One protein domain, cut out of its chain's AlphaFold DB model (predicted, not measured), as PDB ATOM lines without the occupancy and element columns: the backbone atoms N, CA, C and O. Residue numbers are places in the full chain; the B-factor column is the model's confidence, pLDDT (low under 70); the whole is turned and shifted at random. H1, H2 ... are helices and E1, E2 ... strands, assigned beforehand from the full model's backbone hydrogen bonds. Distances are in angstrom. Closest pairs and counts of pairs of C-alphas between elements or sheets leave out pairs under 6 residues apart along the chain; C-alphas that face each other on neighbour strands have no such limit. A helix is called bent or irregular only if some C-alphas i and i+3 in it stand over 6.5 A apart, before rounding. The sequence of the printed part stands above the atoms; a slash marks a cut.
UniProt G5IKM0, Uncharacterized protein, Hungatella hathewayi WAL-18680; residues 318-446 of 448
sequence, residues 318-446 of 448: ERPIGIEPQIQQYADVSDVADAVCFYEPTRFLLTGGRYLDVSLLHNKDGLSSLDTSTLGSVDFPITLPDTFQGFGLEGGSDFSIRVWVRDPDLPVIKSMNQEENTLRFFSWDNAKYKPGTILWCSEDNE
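AT A GLANCE: This is residues 318 to 446 of the 448 residues of an uncharacterized protein of Hungatella hathewayi WAL-18680 (UniProt G5IKM0). A small three-stranded sheet, E2 E6 E5, bridges two separate pieces: a second small sheet, E1 E3 E4, near E6 on one side, and the bent hairpin E7 and E8, next to E2 on the other. The helix H1 packs beside the bridging sheet, the short H2 sits by H1, a broad loop of residues 382 to 399 swings out at one end of the longest axis, and H3 ends a tail at the other. The printed part has 129 residues, with named elements in the order E1, E2, H1, E3, E4, H2, E5, E6, E7, E8, H3; E1 E3 E4 and the hairpin are antiparallel, and E2 E6 E5 is mixed. The class is mixed, helices and strands, though under half of the residues, 61 of 129, are in named elements. The whole is compact, with a radius of gyration of the C-alphas of 16.0 A and spans of 46 by 35 by 22 A.

HOW THE PARTS SIT: E1, residues 318 to 321, is an edge strand and the antiparallel neighbour of E3, residues 346 to 350, at 147 degrees; N 321 and O 347 are 2.7 A apart, within hydrogen-bond range. E2, residues 326 to 328, is parallel to E6, residues 400 to 406, at 40 degrees, with N 406 and O 327 within hydrogen-bond range at 2.8 A. The closest C-alphas of E1 and E6 are those of Pro 320 and Ile 401, 7.4 A apart. H1, residues 333 to 340, is on the sheet of E2 and E6 at a height over the sheet of 6.7 A, and lies over none of its strands, but only just, as 2 of its C-alphas fall on E6. The inner strand E3 forms a hairpin with E4, residues 355 to 358, antiparallel at 145 degrees; N 348 and O 356 are within hydrogen-bond range at 2.7 A. H2, residues 364 to 367, only just touches H1, with 3 pairs of C-alphas within 8 A, the closest those of Val 333 and Leu 367 at 6.1 A. H2 only grazes the sheet of E2 and E6, with its residues 365 to 367. E5, residues 376 to 381, forms a hairpin with the inner strand E6, antiparallel at 147 degrees, with N 378 and O 403 within hydrogen-bond range at 2.8 A. E7, residues 412 to 419, bends by 54 degrees at residue 415 and forms a hairpin with E8, residues 422 to 428, antiparallel at 151 degrees; N 417 and O 424 are within hydrogen-bond range at 2.8 A. The closest C-alphas of E2 and E7 are those of Gln 326 and Val 412, 5.7 A apart. E3 and E7 are apart. H3, residues 442 to 446, touches no helix. Every O i to N i+4 pair of H1 is within hydrogen-bond range; H2 is too short for such a pair, and H3 has 0 of 1, with 2 of 2 O i to N i+3 pairs within range.

IN THESE COORDINATES: E1 begins at C-alpha 318, (126.687, -51.103, 77.668). From first to last C-alpha, H1 measures 10.5 A, E3 12.6 A, E5 16.3 A and E6 18.8 A. E7 measures 20.5 A from C-alpha 412 at (120.707, -35.800, 59.503), and E8 19.7 A. H3 ends at C-alpha 446, (130.515, -53.739, 44.032).

THE WHOLE: The C-alphas of Gly 390 and Glu 446, the two farthest apart, are 49.6 A from each other. The printed part has no cut. The links from E5 to E6, 18 residues, and from E8 to H3, 13 residues, are long. The mean pLDDT of the printed part is 75.4, and 43 residues are under 70, among them residues 361 to 366 and 421 to 446.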
ATOM      1  N   GLU A 318     125.461 -51.180  78.471       89.88
ATOM      2  CA  GLU A 318     126.687 -51.103  77.668       89.88
ATOM      3  C   GLU A 318     126.608 -49.961  76.655       89.88
ATOM      4  O   GLU A 318     127.537 -49.164  76.532       89.88
ATOM      5  N   ARG A 319     125.512 -49.906  75.886       85.75
ATOM      6  CA  ARG A 319     125.303 -48.911  74.825       85.75
ATOM      7  C   ARG A 319     123.858 -48.898  74.314       85.75
ATOM      8  O   ARG A 319     123.194 -49.938  74.361       85.75
ATOM      9  N   PRO A 320     123.388 -47.778  73.740       86.38
ATOM     10  CA  PRO A 320     122.195 -47.791  72.903       86.38
ATOM     11  C   PRO A 320     122.405 -48.654  71.645       86.38
ATOM     12  O   PRO A 320     123.516 -48.806  71.123       86.38
ATOM     13  N   ILE A 321     121.310 -49.225  71.157       84.62
ATOM     14  CA  ILE A 321     121.192 -49.961  69.903       84.62
ATOM     15  C   ILE A 321     120.405 -49.110  68.914       84.62
ATOM     16  O   ILE A 321     119.421 -48.469  69.269       84.62
ATOM     17  N   GLY A 322     120.827 -49.145  67.653       78.69
ATOM     18  CA  GLY A 322     120.239 -48.343  66.588       78.69
ATOM     19  C   GLY A 322     121.136 -47.173  66.212       78.69
ATOM     20  O   GLY A 322     122.361 -47.258  66.312       78.69
ATOM     21  N   ILE A 323     120.520 -46.104  65.714       75.56
ATOM     22  CA  ILE A 323     121.235 -44.915  65.250       75.56
ATOM     23  C   ILE A 323     121.458 -43.964  66.421       75.56
ATOM     24  O   ILE A 323     120.509 -43.531  67.065       75.56
ATOM     25  N   GLU A 324     122.720 -43.607  66.655       81.38
ATOM     26  CA  GLU A 324     123.076 -42.517  67.565       81.38
ATOM     27  C   GLU A 324     122.486 -41.190  67.040       81.38
ATOM     28  O   GLU A 324     122.631 -40.910  65.840       81.38
ATOM     29  N   PRO A 325     121.844 -40.367  67.893       81.06
ATOM     30  CA  PRO A 325     121.238 -39.104  67.488       81.06
ATOM     31  C   PRO A 325     122.187 -38.198  66.718       81.06
ATOM     32  O   PRO A 325     123.391 -38.145  66.978       81.06
ATOM     33  N   GLN A 326     121.631 -37.442  65.777       83.69
ATOM     34  CA  GLN A 326     122.395 -36.528  64.939       83.69
ATOM     35  C   GLN A 326     121.712 -35.157  64.906       83.69
ATOM     36  O   GLN A 326     120.482 -35.071  64.887       83.69
ATOM     37  N   ILE A 327     122.516 -34.094  64.876       85.00
ATOM     38  CA  ILE A 327     122.091 -32.691  64.771       85.00
ATOM     39  C   ILE A 327     122.995 -31.935  63.801       85.00
ATOM     40  O   ILE A 327     124.131 -32.340  63.561       85.00
ATOM     41  N   GLN A 328     122.506 -30.832  63.236       87.38
ATOM     42  CA  GLN A 328     123.344 -29.941  62.432       87.38
ATOM     43  C   GLN A 328     124.243 -29.084  63.329       87.38
ATOM     44  O   GLN A 328     123.905 -28.778  64.473       87.38
ATOM     45  N   GLN A 329     125.392 -28.670  62.801       90.38
ATOM     46  CA  GLN A 329     126.216 -27.654  63.444       90.38
ATOM     47  C   GLN A 329     125.409 -26.365  63.641       90.38
ATOM     48  O   GLN A 329     124.697 -25.932  62.735       90.38
ATOM     49  N   TYR A 330     125.554 -25.748  64.811       88.75
ATOM     50  CA  TYR A 330     124.792 -24.573  65.242       88.75
ATOM     51  C   TYR A 330     123.280 -24.809  65.384       88.75
ATOM     52  O   TYR A 330     122.528 -23.834  65.415       88.75
ATOM     53  N   ALA A 331     122.845 -26.072  65.490       84.94
ATOM     54  CA  ALA A 331     121.483 -26.427  65.877       84.94
ATOM     55  C   ALA A 331     121.087 -25.700  67.168       84.94
ATOM     56  O   ALA A 331     121.895 -25.589  68.102       84.94
ATOM     57  N   ASP A 332     119.854 -25.199  67.198       84.94
ATOM     58  CA  ASP A 332     119.313 -24.539  68.376       84.94
ATOM     59  C   ASP A 332     118.807 -25.556  69.415       84.94
ATOM     60  O   ASP A 332     118.837 -26.770  69.219       84.94
ATOM     61  N   VAL A 333     118.348 -25.059  70.566       83.06
ATOM     62  CA  VAL A 333     117.863 -25.916  71.660       83.06
ATOM     63  C   VAL A 333     116.653 -26.759  71.239       83.06
ATOM     64  O   VAL A 333     116.494 -27.867  71.747       83.06
ATOM     65  N   SER A 334     115.811 -26.263  70.326       79.88
ATOM     66  CA  SER A 334     114.656 -27.007  69.813       79.88
ATOM     67  C   SER A 334     115.108 -28.142  68.902       79.88
ATOM     68  O   SER A 334     114.643 -29.264  69.060       79.88
ATOM     69  N   ASP A 335     116.059 -27.880  68.006       78.19
ATOM     70  CA  ASP A 335     116.630 -28.895  67.118       78.19
ATOM     71  C   ASP A 335     117.359 -29.996  67.903       78.19
ATOM     72  O   ASP A 335     117.267 -31.183  67.570       78.19
ATOM     73  N   VAL A 336     118.081 -29.600  68.960       78.88
ATOM     74  CA  VAL A 336     118.723 -30.528  69.898       78.88
ATOM     75  C   VAL A 336     117.665 -31.349  70.615       78.88
ATOM     76  O   VAL A 336     117.787 -32.574  70.629       78.88
ATOM     77  N   ALA A 337     116.617 -30.704  71.146       77.56
ATOM     78  CA  ALA A 337     115.494 -31.394  71.764       77.56
ATOM     79  C   ALA A 337     114.925 -32.428  70.794       77.56
ATOM     80  O   ALA A 337     115.013 -33.607  71.089       77.56
ATOM     81  N   ASP A 338     114.492 -32.051  69.597       74.69
ATOM     82  CA  ASP A 338     113.897 -32.971  68.619       74.69
ATOM     83  C   ASP A 338     114.847 -34.089  68.142       74.69
ATOM     84  O   ASP A 338     114.426 -35.035  67.473       74.69
ATOM     85  N   ALA A 339     116.158 -33.991  68.385       73.19
ATOM     86  CA  ALA A 339     117.118 -35.053  68.083       73.19
ATOM     87  C   ALA A 339     117.339 -36.027  69.231       73.19
ATOM     88  O   ALA A 339     117.470 -37.221  68.975       73.19
ATOM     89  N   VAL A 340     117.382 -35.532  70.467       71.88
ATOM     90  CA  VAL A 340     117.522 -36.374  71.664       71.88
ATOM     91  C   VAL A 340     116.169 -36.817  72.225       71.88
ATOM     92  O   VAL A 340     116.112 -37.704  73.067       71.88
ATOM     93  N   CYS A 341     115.072 -36.223  71.751       66.00
ATOM     94  CA  CYS A 341     113.713 -36.706  71.944       66.00
ATOM     95  C   CYS A 341     113.540 -37.924  71.063       66.00
ATOM     96  O   CYS A 341     113.140 -37.840  69.901       66.00
ATOM     97  N   PHE A 342     113.877 -39.071  71.626       64.44
ATOM     98  CA  PHE A 342     113.523 -40.341  71.042       64.44
ATOM     99  C   PHE A 342     111.996 -40.464  71.120       64.44
ATOM    100  O   PHE A 342     111.442 -40.924  72.113       64.44
ATOM    101  N   TYR A 343     111.298 -39.980  70.084       58.31
ATOM    102  CA  TYR A 343     109.847 -40.169  69.930       58.31
ATOM    103  C   TYR A 343     109.473 -41.659  69.902       58.31
ATOM    104  O   TYR A 343     108.319 -42.016  70.123       58.31
ATOM    105  N   GLU A 344     110.456 -42.515  69.628       69.06
ATOM    106  CA  GLU A 344     110.388 -43.962  69.747       69.06
ATOM    107  C   GLU A 344     111.250 -44.424  70.931       69.06
ATOM    108  O   GLU A 344     112.284 -43.814  71.201       69.06
ATOM    109  N   PRO A 345     110.886 -45.511  71.625       80.81
ATOM    110  CA  PRO A 345     111.732 -46.080  72.664       80.81
ATOM    111  C   PRO A 345     113.158 -46.369  72.182       80.81
ATOM    112  O   PRO A 345     113.366 -46.961  71.123       80.81
ATOM    113  N   THR A 346     114.154 -46.005  72.988       82.00
ATOM    114  CA  THR A 346     115.548 -46.385  72.737       82.00
ATOM    115  C   THR A 346     115.816 -47.757  73.329       82.00
ATOM    116  O   THR A 346     115.637 -47.963  74.529       82.00
ATOM    117  N   ARG A 347     116.295 -48.688  72.502       88.56
ATOM    118  CA  ARG A 347     116.757 -50.000  72.959       88.56
ATOM    119  C   ARG A 347     118.198 -49.911  73.442       88.56
ATOM    120  O   ARG A 347     119.075 -49.501  72.691       88.56
ATOM    121  N   PHE A 348     118.466 -50.368  74.651       90.56
ATOM    122  CA  PHE A 348     119.797 -50.486  75.233       90.56
ATOM    123  C   PHE A 348     120.229 -51.945  75.294       90.56
ATOM    124  O   PHE A 348     119.439 -52.817  75.653       90.56
ATOM    125  N   LEU A 349     121.488 -52.211  74.946       92.44
ATOM    126  CA  LEU A 349     122.142 -53.485  75.221       92.44
ATOM    127  C   LEU A 349     122.708 -53.443  76.635       92.44
ATOM    128  O   LEU A 349     123.443 -52.519  76.985       92.44
ATOM    129  N   LEU A 350     122.367 -54.455  77.419       95.12
ATOM    130  CA  LEU A 350     122.888 -54.663  78.757       95.12
ATOM    131  C   LEU A 350     124.046 -55.656  78.738       95.12
ATOM    132  O   LEU A 350     124.127 -56.528  77.862       95.12
ATOM    133  N   THR A 351     124.901 -55.577  79.757       94.25
ATOM    134  CA  THR A 351     125.966 -56.560  79.964       94.25
ATOM    135  C   THR A 351     125.390 -57.972  79.987       94.25
ATOM    136  O   THR A 351     124.334 -58.244  80.561       94.25
ATOM    137  N   GLY A 352     126.051 -58.890  79.279       91.06
ATOM    138  CA  GLY A 352     125.575 -60.269  79.133       91.06
ATOM    139  C   GLY A 352     124.409 -60.458  78.150       91.06
ATOM    140  O   GLY A 352     123.806 -61.529  78.159       91.06
ATOM    141  N   GLY A 353     124.079 -59.465  77.316       90.38
ATOM    142  CA  GLY A 353     123.282 -59.669  76.098       90.38
ATOM    143  C   GLY A 353     121.770 -59.439  76.192       90.38
ATOM    144  O   GLY A 353     121.082 -59.674  75.201       90.38
ATOM    145  N   ARG A 354     121.238 -58.996  77.341       92.44
ATOM    146  CA  ARG A 354     119.809 -58.651  77.490       92.44
ATOM    147  C   ARG A 354     119.532 -57.251  76.933       92.44
ATOM    148  O   ARG A 354     120.439 -56.424  76.871       92.44
ATOM    149  N   TYR A 355     118.290 -56.984  76.541       92.00
ATOM    150  CA  TYR A 355     117.870 -55.671  76.052       92.00
ATOM    151  C   TYR A 355     116.918 -54.981  77.028       92.00
ATOM    152  O   TYR A 355     116.127 -55.641  77.697       92.00
ATOM    153  N   LEU A 356     116.996 -53.653  77.065       92.25
ATOM    154  CA  LEU A 356     116.106 -52.774  77.815       92.25
ATOM    155  C   LEU A 356     115.603 -51.672  76.885       92.25
ATOM    156  O   LEU A 356     116.399 -50.886  76.382       92.25
ATOM    157  N   ASP A 357     114.297 -51.596  76.670       90.44
ATOM    158  CA  ASP A 357     113.686 -50.499  75.925       90.44
ATOM    159  C   ASP A 357     113.274 -49.387  76.897       90.44
ATOM    160  O   ASP A 357     112.594 -49.652  77.892       90.44
ATOM    161  N   VAL A 358     113.669 -48.146  76.609       86.94
ATOM    162  CA  VAL A 358     113.423 -46.982  77.472       86.94
ATOM    163  C   VAL A 358     112.846 -45.831  76.660       86.94
ATOM    164  O   VAL A 358     113.435 -45.392  75.671       86.94
ATOM    165  N   SER A 359     111.724 -45.289  77.126       82.88
ATOM    166  CA  SER A 359     111.218 -43.989  76.684       82.88
ATOM    167  C   SER A 359     111.979 -42.892  77.429       82.88
ATOM    168  O   SER A 359     111.709 -42.616  78.596       82.88
ATOM    169  N   LEU A 360     112.981 -42.298  76.784       75.69
ATOM    170  CA  LEU A 360     113.772 -41.224  77.385       75.69
ATOM    171  C   LEU A 360     112.982 -39.911  77.325       75.69
ATOM    172  O   LEU A 360     112.881 -39.277  76.276       75.69
ATOM    173  N   LEU A 361     112.410 -39.509  78.460       66.31
ATOM    174  CA  LEU A 361     111.778 -38.199  78.614       66.31
ATOM    175  C   LEU A 361     112.841 -37.107  78.814       66.31
ATOM    176  O   LEU A 361     113.952 -37.360  79.275       66.31
ATOM    177  N   HIS A 362     112.503 -35.873  78.436       59.00
ATOM    178  CA  HIS A 362     113.443 -34.754  78.354       59.00
ATOM    179  C   HIS A 362     114.231 -34.503  79.655       59.00
ATOM    180  O   HIS A 362     113.663 -34.031  80.640       59.00
ATOM    181  N   ASN A 363     115.561 -34.622  79.608       61.09
ATOM    182  CA  ASN A 363     116.419 -33.871  80.524       61.09
ATOM    183  C   ASN A 363     116.527 -32.427  80.002       61.09
ATOM    184  O   ASN A 363     117.452 -32.082  79.263       61.09
ATOM    185  N   LYS A 364     115.524 -31.595  80.322       60.91
ATOM    186  CA  LYS A 364     115.435 -30.207  79.827       60.91
ATOM    187  C   LYS A 364     116.651 -29.363  80.206       60.91
ATOM    188  O   LYS A 364     117.026 -28.473  79.444       60.91
ATOM    189  N   ASP A 365     117.274 -29.670  81.337       60.69
ATOM    190  CA  ASP A 365     118.396 -28.907  81.875       60.69
ATOM    191  C   ASP A 365     119.688 -29.159  81.077       60.69
ATOM    192  O   ASP A 365     120.482 -28.238  80.875       60.69
ATOM    193  N   GLY A 366     119.855 -30.365  80.516       67.38
ATOM    194  CA  GLY A 366     121.000 -30.723  79.672       67.38
ATOM    195  C   GLY A 366     120.969 -30.123  78.259       67.38
ATOM    196  O   GLY A 366     122.026 -29.887  77.671       67.38
ATOM    197  N   LEU A 367     119.782 -29.816  77.717       74.25
ATOM    198  CA  LEU A 367     119.600 -29.420  76.306       74.25
ATOM    199  C   LEU A 367     120.381 -28.161  75.912       74.25
ATOM    200  O   LEU A 367     120.944 -28.088  74.825       74.25
ATOM    201  N   SER A 368     120.428 -27.169  76.801       71.88
ATOM    202  CA  SER A 368     121.085 -25.881  76.535       71.88
ATOM    203  C   SER A 368     122.612 -25.914  76.667       71.88
ATOM    204  O   SER A 368     123.280 -24.953  76.288       71.88
ATOM    205  N   SER A 369     123.158 -27.006  77.211       74.38
ATOM    206  CA  SER A 369     124.586 -27.151  77.516       74.38
ATOM    207  C   SER A 369     125.384 -27.880  76.430       74.38
ATOM    208  O   SER A 369     126.612 -27.904  76.490       74.38
ATOM    209  N   LEU A 370     124.703 -28.454  75.432       83.12
ATOM    210  CA  LEU A 370     125.339 -29.199  74.349       83.12
ATOM    211  C   LEU A 370     126.073 -28.243  73.392       83.12
ATOM    212  O   LEU A 370     125.459 -27.364  72.787       83.12
ATOM    213  N   ASP A 371     127.386 -28.428  73.216       85.94
ATOM    214  CA  ASP A 371     128.160 -27.670  72.226       85.94
ATOM    215  C   ASP A 371     127.841 -28.148  70.802       85.94
ATOM    216  O   ASP A 371     128.378 -29.146  70.325       85.94
ATOM    217  N   THR A 372     126.983 -27.409  70.098       88.81
ATOM    218  CA  THR A 372     126.650 -27.671  68.689       88.81
ATOM    219  C   THR A 372     127.585 -26.950  67.713       88.81
ATOM    220  O   THR A 372     127.414 -27.054  66.499       88.81
ATOM    221  N   SER A 373     128.580 -26.199  68.201       88.75
ATOM    222  CA  SER A 373     129.447 -25.366  67.358       88.75
ATOM    223  C   SER A 373     130.608 -26.129  66.721       88.75
ATOM    224  O   SER A 373     131.179 -25.655  65.735       88.75
ATOM    225  N   THR A 374     130.933 -27.319  67.228       90.44
ATOM    226  CA  THR A 374     132.059 -28.142  66.773       90.44
ATOM    227  C   THR A 374     131.557 -29.436  66.138       90.44
ATOM    228  O   THR A 374     130.747 -30.143  66.723       90.44
ATOM    229  N   LEU A 375     132.050 -29.771  64.942       91.25
ATOM    230  CA  LEU A 375     131.726 -31.043  64.285       91.25
ATOM    231  C   LEU A 375     132.317 -32.232  65.053       91.25
ATOM    232  O   LEU A 375     133.471 -32.182  65.477       91.25
ATOM    233  N   GLY A 376     131.569 -33.331  65.131       90.12
ATOM    234  CA  GLY A 376     132.016 -34.565  65.780       90.12
ATOM    235  C   GLY A 376     130.992 -35.127  66.754       90.12
ATOM    236  O   GLY A 376     129.809 -34.812  66.678       90.12
ATOM    237  N   SER A 377     131.446 -36.011  67.634       89.38
ATOM    238  CA  SER A 377     130.621 -36.590  68.689       89.38
ATOM    239  C   SER A 377     130.684 -35.743  69.954       89.38
ATOM    240  O   SER A 377     131.776 -35.367  70.380       89.38
ATOM    241  N   VAL A 378     129.535 -35.530  70.581       88.19
ATOM    242  CA  VAL A 378     129.403 -34.909  71.898       88.19
ATOM    243  C   VAL A 378     128.558 -35.832  72.767       88.19
ATOM    244  O   VAL A 378     127.527 -36.334  72.316       88.19
ATOM    245  N   ASP A 379     129.001 -36.083  73.993       85.19
ATOM    246  CA  ASP A 379     128.238 -36.888  74.943       85.19
ATOM    247  C   ASP A 379     127.139 -36.026  75.576       85.19
ATOM    248  O   ASP A 379     127.388 -34.922  76.064       85.19
ATOM    249  N   PHE A 380     125.909 -36.526  75.535       81.31
ATOM    250  CA  PHE A 380     124.728 -35.884  76.085       81.31
ATOM    251  C   PHE A 380     124.250 -36.665  77.315       81.31
ATOM    252  O   PHE A 380     123.921 -37.850  77.184       81.31
ATOM    253  N   PRO A 381     124.216 -36.043  78.505       81.25
ATOM    254  CA  PRO A 381     123.769 -36.712  79.718       81.25
ATOM    255  C   PRO A 381     122.272 -37.018  79.636       81.25
ATOM    256  O   PRO A 381     121.464 -36.160  79.276       81.25
ATOM    257  N   ILE A 382     121.900 -38.240  80.004       79.06
ATOM    258  CA  ILE A 382     120.511 -38.686  80.065       79.06
ATOM    259  C   ILE A 382     120.210 -39.294  81.427       79.06
ATOM    260  O   ILE A 382     121.046 -39.942  82.047       79.06
ATOM    261  N   THR A 383     118.978 -39.094  81.873       80.81
ATOM    262  CA  THR A 383     118.471 -39.685  83.108       80.81
ATOM    263  C   THR A 383     117.478 -40.769  82.729       80.81
ATOM    264  O   THR A 383     116.607 -40.542  81.885       80.81
ATOM    265  N   LEU A 384     117.608 -41.952  83.330       84.50
ATOM    266  CA  LEU A 384     116.602 -42.990  83.162       84.50
ATOM    267  C   LEU A 384     115.282 -42.557  83.830       84.50
ATOM    268  O   LEU A 384     115.319 -41.896  84.874       84.50
ATOM    269  N   PRO A 385     114.120 -42.943  83.273       84.75
ATOM    270  CA  PRO A 385     112.834 -42.804  83.950       84.75
ATOM    271  C   PRO A 385     112.877 -43.324  85.389       84.75
ATOM    272  O   PRO A 385     113.567 -44.306  85.668       84.75
ATOM    273  N   ASP A 386     112.096 -42.719  86.286       84.81
ATOM    274  CA  ASP A 386     112.031 -43.094  87.710       84.81
ATOM    275  C   ASP A 386     111.764 -44.599  87.900       84.81
ATOM    276  O   ASP A 386     112.357 -45.258  88.758       84.81
ATOM    277  N   THR A 387     110.966 -45.185  87.004       86.44
ATOM    278  CA  THR A 387     110.678 -46.623  86.933       86.44
ATOM    279  C   THR A 387     111.915 -47.502  86.722       86.44
ATOM    280  O   THR A 387     111.872 -48.672  87.082       86.44
ATOM    281  N   PHE A 388     113.058 -46.978  86.281       88.88
ATOM    282  CA  PHE A 388     114.319 -47.724  86.130       88.88
ATOM    283  C   PHE A 388     115.437 -47.263  87.074       88.88
ATOM    284  O   PHE A 388     116.483 -47.909  87.153       88.88
ATOM    285  N   GLN A 389     115.222 -46.196  87.842       87.31
ATOM    286  CA  GLN A 389     116.231 -45.691  88.768       87.31
ATOM    287  C   GLN A 389     116.461 -46.640  89.960       87.31
ATOM    288  O   GLN A 389     115.561 -47.339  90.453       87.31
ATOM    289  N   GLY A 390     117.701 -46.643  90.454       88.81
ATOM    290  CA  GLY A 390     118.121 -47.393  91.644       88.81
ATOM    291  C   GLY A 390     118.431 -48.875  91.411       88.81
ATOM    292  O   GLY A 390     118.759 -49.568  92.368       88.81
ATOM    293  N   PHE A 391     118.366 -49.361  90.168       92.06
ATOM    294  CA  PHE A 391     118.749 -50.735  89.812       92.06
ATOM    295  C   PHE A 391     120.242 -50.910  89.501       92.06
ATOM    296  O   PHE A 391     120.694 -52.025  89.258       92.06
ATOM    297  N   GLY A 392     121.017 -49.820  89.503       90.94
ATOM    298  CA  GLY A 392     122.445 -49.853  89.178       90.94
ATOM    299  C   GLY A 392     122.740 -49.991  87.682       90.94
ATOM    300  O   GLY A 392     123.888 -50.241  87.318       90.94
ATOM    301  N   LEU A 393     121.736 -49.792  86.821       91.81
ATOM    302  CA  LEU A 393     121.857 -49.878  85.364       91.81
ATOM    303  C   LEU A 393     122.932 -48.931  84.809       91.81
ATOM    304  O   LEU A 393     123.635 -49.283  83.866       91.81
ATOM    305  N   GLU A 394     123.090 -47.753  85.407       87.75
ATOM    306  CA  GLU A 394     124.039 -46.715  84.997       87.75
ATOM    307  C   GLU A 394     125.491 -46.999  85.430       87.75
ATOM    308  O   GLU A 394     126.400 -46.242  85.096       87.75
ATOM    309  N   GLY A 395     125.738 -48.068  86.199       81.75
ATOM    310  CA  GLY A 395     127.089 -48.459  86.619       81.75
ATOM    311  C   GLY A 395     127.777 -47.485  87.589       81.75
ATOM    312  O   GLY A 395     128.989 -47.566  87.774       81.75
ATOM    313  N   GLY A 396     127.025 -46.574  88.219       72.75
ATOM    314  CA  GLY A 396     127.545 -45.614  89.202       72.75
ATOM    315  C   GLY A 396     128.218 -44.369  88.612       72.75
ATOM    316  O   GLY A 396     128.846 -43.618  89.356       72.75
ATOM    317  N   SER A 397     128.093 -44.141  87.302       66.25
ATOM    318  CA  SER A 397     128.542 -42.926  86.608       66.25
ATOM    319  C   SER A 397     127.369 -42.165  85.996       66.25
ATOM    320  O   SER A 397     126.315 -42.754  85.756       66.25
ATOM    321  N   ASP A 398     127.569 -40.879  85.692       72.25
ATOM    322  CA  ASP A 398     126.617 -40.106  84.894       72.25
ATOM    323  C   ASP A 398     126.402 -40.808  83.546       72.25
ATOM    324  O   ASP A 398     127.338 -41.004  82.768       72.25
ATOM    325  N   PHE A 399     125.168 -41.237  83.292       79.94
ATOM    326  CA  PHE A 399     124.821 -41.963  82.080       79.94
ATOM    327  C   PHE A 399     124.647 -40.985  80.916       79.94
ATOM    328  O   PHE A 399     123.900 -40.011  81.003       79.94
ATOM    329  N   SER A 400     125.343 -41.232  79.808       83.00
ATOM    330  CA  SER A 400     125.301 -40.371  78.626       83.00
ATOM    331  C   SER A 400     125.139 -41.172  77.345       83.00
ATOM    332  O   SER A 400     125.628 -42.296  77.227       83.00
ATOM    333  N   ILE A 401     124.523 -40.550  76.348       82.81
ATOM    334  CA  ILE A 401     124.479 -41.049  74.973       82.81
ATOM    335  C   ILE A 401     125.304 -40.154  74.065       82.81
ATOM    336  O   ILE A 401     125.419 -38.951  74.279       82.81
ATOM    337  N   ARG A 402     125.844 -40.737  73.002       87.00
ATOM    338  CA  ARG A 402     126.581 -39.981  71.999       87.00
ATOM    339  C   ARG A 402     125.626 -39.304  71.020       87.00
ATOM    340  O   ARG A 402     124.794 -39.974  70.413       87.00
ATOM    341  N   VAL A 403     125.809 -38.005  70.809       86.25
ATOM    342  CA  VAL A 403     125.134 -37.208  69.777       86.25
ATOM    343  C   VAL A 403     126.164 -36.743  68.749       86.25
ATOM    344  O   VAL A 403     127.244 -36.277  69.104       86.25
ATOM    345  N   TRP A 404     125.852 -36.851  67.458       88.88
ATOM    346  CA  TRP A 404     126.730 -36.392  66.380       88.88
ATOM    347  C   TRP A 404     126.329 -35.017  65.858       88.88
ATOM    348  O   TRP A 404     125.269 -34.859  65.255       88.88
ATOM    349  N   VAL A 405     127.233 -34.049  65.988       89.62
ATOM    350  CA  VAL A 405     127.167 -32.752  65.316       89.62
ATOM    351  C   VAL A 405     127.704 -32.908  63.893       89.62
ATOM    352  O   VAL A 405     128.885 -33.204  63.670       89.62
ATOM    353  N   ARG A 406     126.814 -32.753  62.914       87.75
ATOM    354  CA  ARG A 406     127.064 -32.961  61.486       87.75
ATOM    355  C   ARG A 406     127.212 -31.643  60.740       87.75
ATOM    356  O   ARG A 406     126.677 -30.611  61.137       87.75
ATOM    357  N   ASP A 407     127.925 -31.714  59.620       84.31
ATOM    358  CA  ASP A 407     128.022 -30.617  58.661       84.31
ATOM    359  C   ASP A 407     126.605 -30.200  58.208       84.31
ATOM    360  O   ASP A 407     125.839 -31.080  57.798       84.31
ATOM    361  N   PRO A 408     126.238 -28.905  58.267       81.31
ATOM    362  CA  PRO A 408     124.935 -28.410  57.814       81.31
ATOM    363  C   PRO A 408     124.578 -28.768  56.358       81.31
ATOM    364  O   PRO A 408     123.402 -28.771  55.986       81.31
ATOM    365  N   ASP A 409     125.565 -29.074  55.511       78.25
ATOM    366  CA  ASP A 409     125.338 -29.502  54.127       78.25
ATOM    367  C   ASP A 409     124.977 -30.996  53.980       78.25
ATOM    368  O   ASP A 409     124.522 -31.425  52.908       78.25
ATOM    369  N   LEU A 410     125.134 -31.793  55.041       76.38
ATOM    370  CA  LEU A 410     124.805 -33.217  55.068       76.38
ATOM    371  C   LEU A 410     123.415 -33.475  55.681       76.38
ATOM    372  O   LEU A 410     122.948 -32.715  56.531       76.38
ATOM    373  N   PRO A 411     122.719 -34.541  55.249       73.56
ATOM    374  CA  PRO A 411     121.456 -34.932  55.855       73.56
ATOM    375  C   PRO A 411     121.684 -35.519  57.250       73.56
ATOM    376  O   PRO A 411     122.703 -36.159  57.522       73.56
ATOM    377  N   VAL A 412     120.697 -35.326  58.119       76.75
ATOM    378  CA  VAL A 412     120.707 -35.800  59.503       76.75
ATOM    379  C   VAL A 412     119.791 -37.010  59.599       76.75
ATOM    380  O   VAL A 412     118.591 -36.904  59.356       76.75
ATOM    381  N   ILE A 413     120.343 -38.169  59.950       75.00
ATOM    382  CA  ILE A 413     119.546 -39.393  60.067       75.00
ATOM    383  C   ILE A 413     118.854 -39.415  61.431       75.00
ATOM    384  O   ILE A 413     119.519 -39.302  62.458       75.00
ATOM    385  N   LYS A 414     117.529 -39.568  61.425       68.62
ATOM    386  CA  LYS A 414     116.673 -39.559  62.621       68.62
ATOM    387  C   LYS A 414     116.152 -40.942  62.989       68.62
ATOM    388  O   LYS A 414     116.094 -41.268  64.164       68.62
ATOM    389  N   SER A 415     115.798 -41.760  62.002       67.44
ATOM    390  CA  SER A 415     115.378 -43.140  62.251       67.44
ATOM    391  C   SER A 415     115.829 -44.075  61.138       67.44
ATOM    392  O   SER A 415     116.195 -43.646  60.037       67.44
ATOM    393  N   MET A 416     115.831 -45.367  61.452       69.25
ATOM    394  CA  MET A 416     116.148 -46.449  60.535       69.25
ATOM    395  C   MET A 416     115.069 -47.508  60.643       69.25
ATOM    396  O   MET A 416     114.774 -47.973  61.736       69.25
ATOM    397  N   ASN A 417     114.527 -47.915  59.505       63.41
ATOM    398  CA  ASN A 417     113.641 -49.058  59.414       63.41
ATOM    399  C   ASN A 417     114.274 -50.101  58.491       63.41
ATOM    400  O   ASN A 417     114.799 -49.751  57.433       63.41
ATOM    401  N   GLN A 418     114.223 -51.368  58.883       60.59
ATOM    402  CA  GLN A 418     114.635 -52.480  58.043       60.59
ATOM    403  C   GLN A 418     113.397 -53.213  57.526       60.59
ATOM    404  O   GLN A 418     112.640 -53.788  58.298       60.59
ATOM    405  N   GLU A 419     113.224 -53.239  56.207       62.44
ATOM    406  CA  GLU A 419     112.236 -54.089  55.540       62.44
ATOM    407  C   GLU A 419     112.985 -55.159  54.742       62.44
ATOM    408  O   GLU A 419     113.651 -54.851  53.749       62.44
ATOM    409  N   GLU A 420     112.898 -56.416  55.191       73.00
ATOM    410  CA  GLU A 420     113.637 -57.557  54.633       73.00
ATOM    411  C   GLU A 420     115.157 -57.273  54.555       73.00
ATOM    412  O   GLU A 420     115.839 -57.154  55.575       73.00
ATOM    413  N   ASN A 421     115.687 -57.130  53.336       69.69
ATOM    414  CA  ASN A 421     117.096 -56.848  53.049       69.69
ATOM    415  C   ASN A 421     117.382 -55.354  52.804       69.69
ATOM    416  O   ASN A 421     118.482 -55.002  52.383       69.69
ATOM    417  N   THR A 422     116.403 -54.468  53.012       56.84
ATOM    418  CA  THR A 422     116.528 -53.030  52.738       56.84
ATOM    419  C   THR A 422     116.542 -52.230  54.033       56.84
ATOM    420  O   THR A 422     115.582 -52.272  54.797       56.84
ATOM    421  N   LEU A 423     117.589 -51.428  54.237       62.19
ATOM    422  CA  LEU A 423     117.620 -50.397  55.275       62.19
ATOM    423  C   LEU A 423     117.112 -49.073  54.700       62.19
ATOM    424  O   LEU A 423     117.652 -48.547  53.726       62.19
ATOM    425  N   ARG A 424     116.059 -48.527  55.305       63.53
ATOM    426  CA  ARG A 424     115.497 -47.212  54.999       63.53
ATOM    427  C   ARG A 424     115.842 -46.254  56.121       63.53
ATOM    428  O   ARG A 424     115.611 -46.554  57.285       63.53
ATOM    429  N   PHE A 425     116.342 -45.083  55.757       67.00
ATOM    430  CA  PHE A 425     116.673 -44.027  56.702       67.00
ATOM    431  C   PHE A 425     115.690 -42.875  56.548       67.00
ATOM    432  O   PHE A 425     115.380 -42.463  55.427       67.00
ATOM    433  N   PHE A 426     115.221 -42.342  57.670       65.38
ATOM    434  CA  PHE A 426     114.427 -41.124  57.701       65.38
ATOM    435  C   PHE A 426     115.316 -39.939  58.084       65.38
ATOM    436  O   PHE A 426     116.077 -40.011  59.048       65.38
ATOM    437  N   SER A 427     115.213 -38.843  57.332       64.06
ATOM    438  CA  SER A 427     115.891 -37.569  57.593       64.06
ATOM    439  C   SER A 427     114.847 -36.464  57.544       64.06
ATOM    440  O   SER A 427     114.055 -36.418  56.603       64.06
ATOM    441  N   TRP A 428     114.865 -35.564  58.526       55.94
ATOM    442  CA  TRP A 428     114.091 -34.324  58.466       55.94
ATOM    443  C   TRP A 428     114.864 -33.241  57.710       55.94
ATOM    444  O   TRP A 428     116.090 -33.297  57.612       55.94
ATOM    445  N   ASP A 429     114.093 -32.325  57.123       55.44
ATOM    446  CA  ASP A 429     114.465 -31.075  56.461       55.44
ATOM    447  C   ASP A 429     115.945 -30.858  56.142       55.44
ATOM    448  O   ASP A 429     116.712 -30.206  56.846       55.44
ATOM    449  N   ASN A 430     116.297 -31.257  54.929       52.50
ATOM    450  CA  ASN A 430     117.178 -30.428  54.139       52.50
ATOM    451  C   ASN A 430     116.584 -30.403  52.733       52.50
ATOM    452  O   ASN A 430     116.548 -31.426  52.053       52.50
ATOM    453  N   ALA A 431     116.064 -29.244  52.306       51.47
ATOM    454  CA  ALA A 431     115.339 -29.067  51.037       51.47
ATOM    455  C   ALA A 431     116.138 -29.516  49.792       51.47
ATOM    456  O   ALA A 431     115.586 -29.632  48.694       51.47
ATOM    457  N   LYS A 432     117.443 -29.773  49.958       57.00
ATOM    458  CA  LYS A 432     118.328 -30.395  48.970       57.00
ATOM    459  C   LYS A 432     118.014 -31.876  48.703       57.00
ATOM    460  O   LYS A 432     118.241 -32.327  47.580       57.00
ATOM    461  N   TYR A 433     117.484 -32.623  49.671       55.41
ATOM    462  CA  TYR A 433     117.239 -34.064  49.561       55.41
ATOM    463  C   TYR A 433     115.738 -34.348  49.455       55.41
ATOM    464  O   TYR A 433     114.922 -33.830  50.213       55.41
ATOM    465  N   LYS A 434     115.350 -35.157  48.465       54.59
ATOM    466  CA  LYS A 434     113.941 -35.501  48.224       54.59
ATOM    467  C   LYS A 434     113.537 -36.714  49.072       54.59
ATOM    468  O   LYS A 434     114.380 -37.595  49.269       54.59
ATOM    469  N   PRO A 435     112.268 -36.832  49.503       47.75
ATOM    470  CA  PRO A 435     111.749 -38.080  50.059       47.75
ATOM    471  C   PRO A 435     112.087 -39.268  49.141       47.75
ATOM    472  O   PRO A 435     111.873 -39.187  47.931       47.75
ATOM    473  N   GLY A 436     112.661 -40.336  49.705       49.34
ATOM    474  CA  GLY A 436     113.159 -41.493  48.946       49.34
ATOM    475  C   GLY A 436     114.608 -41.381  48.446       49.34
ATOM    476  O   GLY A 436     115.028 -42.204  47.636       49.34
ATOM    477  N   THR A 437     115.382 -40.388  48.898       57.53
ATOM    478  CA  THR A 437     116.826 -40.341  48.613       57.53
ATOM    479  C   THR A 437     117.538 -41.476  49.349       57.53
ATOM    480  O   THR A 437     117.517 -41.533  50.576       57.53
ATOM    481  N   ILE A 438     118.183 -42.368  48.599       55.34
ATOM    482  CA  ILE A 438     119.032 -43.428  49.149       55.34
ATOM    483  C   ILE A 438     120.332 -42.777  49.624       55.34
ATOM    484  O   ILE A 438     121.103 -42.267  48.812       55.34
ATOM    485  N   LEU A 439     120.546 -42.755  50.941       56.72
ATOM    486  CA  LEU A 439     121.755 -42.188  51.551       56.72
ATOM    487  C   LEU A 439     122.957 -43.139  51.455       56.72
ATOM    488  O   LEU A 439     124.096 -42.684  51.461       56.72
ATOM    489  N   TRP A 440     122.696 -44.444  51.349       51.50
ATOM    490  CA  TRP A 440     123.692 -45.494  51.155       51.50
ATOM    491  C   TRP A 440     123.010 -46.777  50.647       51.50
ATOM    492  O   TRP A 440     121.936 -47.123  51.142       51.50
ATOM    493  N   CYS A 441     123.613 -47.474  49.677       44.22
ATOM    494  CA  CYS A 441     123.185 -48.796  49.211       44.22
ATOM    495  C   CYS A 441     124.356 -49.781  49.299       44.22
ATOM    496  O   CYS A 441     125.469 -49.469  48.877       44.22
ATOM    497  N   SER A 442     124.114 -50.993  49.797       41.91
ATOM    498  CA  SER A 442     125.137 -52.046  49.861       41.91
ATOM    499  C   SER A 442     125.665 -52.459  48.478       41.91
ATOM    500  O   SER A 442     126.817 -52.876  48.371       41.91
ATOM    501  N   GLU A 443     124.873 -52.277  47.416       45.00
ATOM    502  CA  GLU A 443     125.269 -52.527  46.021       45.00
ATOM    503  C   GLU A 443     126.344 -51.547  45.501       45.00
ATOM    504  O   GLU A 443     127.013 -51.832  44.506       45.00
ATOM    505  N   ASP A 444     126.564 -50.409  46.172       46.59
ATOM    506  CA  ASP A 444     127.581 -49.428  45.768       46.59
ATOM    507  C   ASP A 444     129.018 -49.908  46.062       46.59
ATOM    508  O   ASP A 444     129.972 -49.425  45.449       46.59
ATOM    509  N   ASN A 445     129.184 -50.915  46.930       43.94
ATOM    510  CA  ASN A 445     130.483 -51.532  47.222       43.94
ATOM    511  C   ASN A 445     130.961 -52.514  46.133       43.94
ATOM    512  O   ASN A 445     132.123 -52.915  46.150       43.94
ATOM    513  N   GLU A 446     130.118 -52.878  45.160       36.75
ATOM    514  CA  GLU A 446     130.515 -53.739  44.032       36.75
ATOM    515  C   GLU A 446     131.085 -52.954  42.834       36.75
ATOM    516  O   GLU A 446     131.434 -53.535  41.804       36.75
TER     517      GLU A 446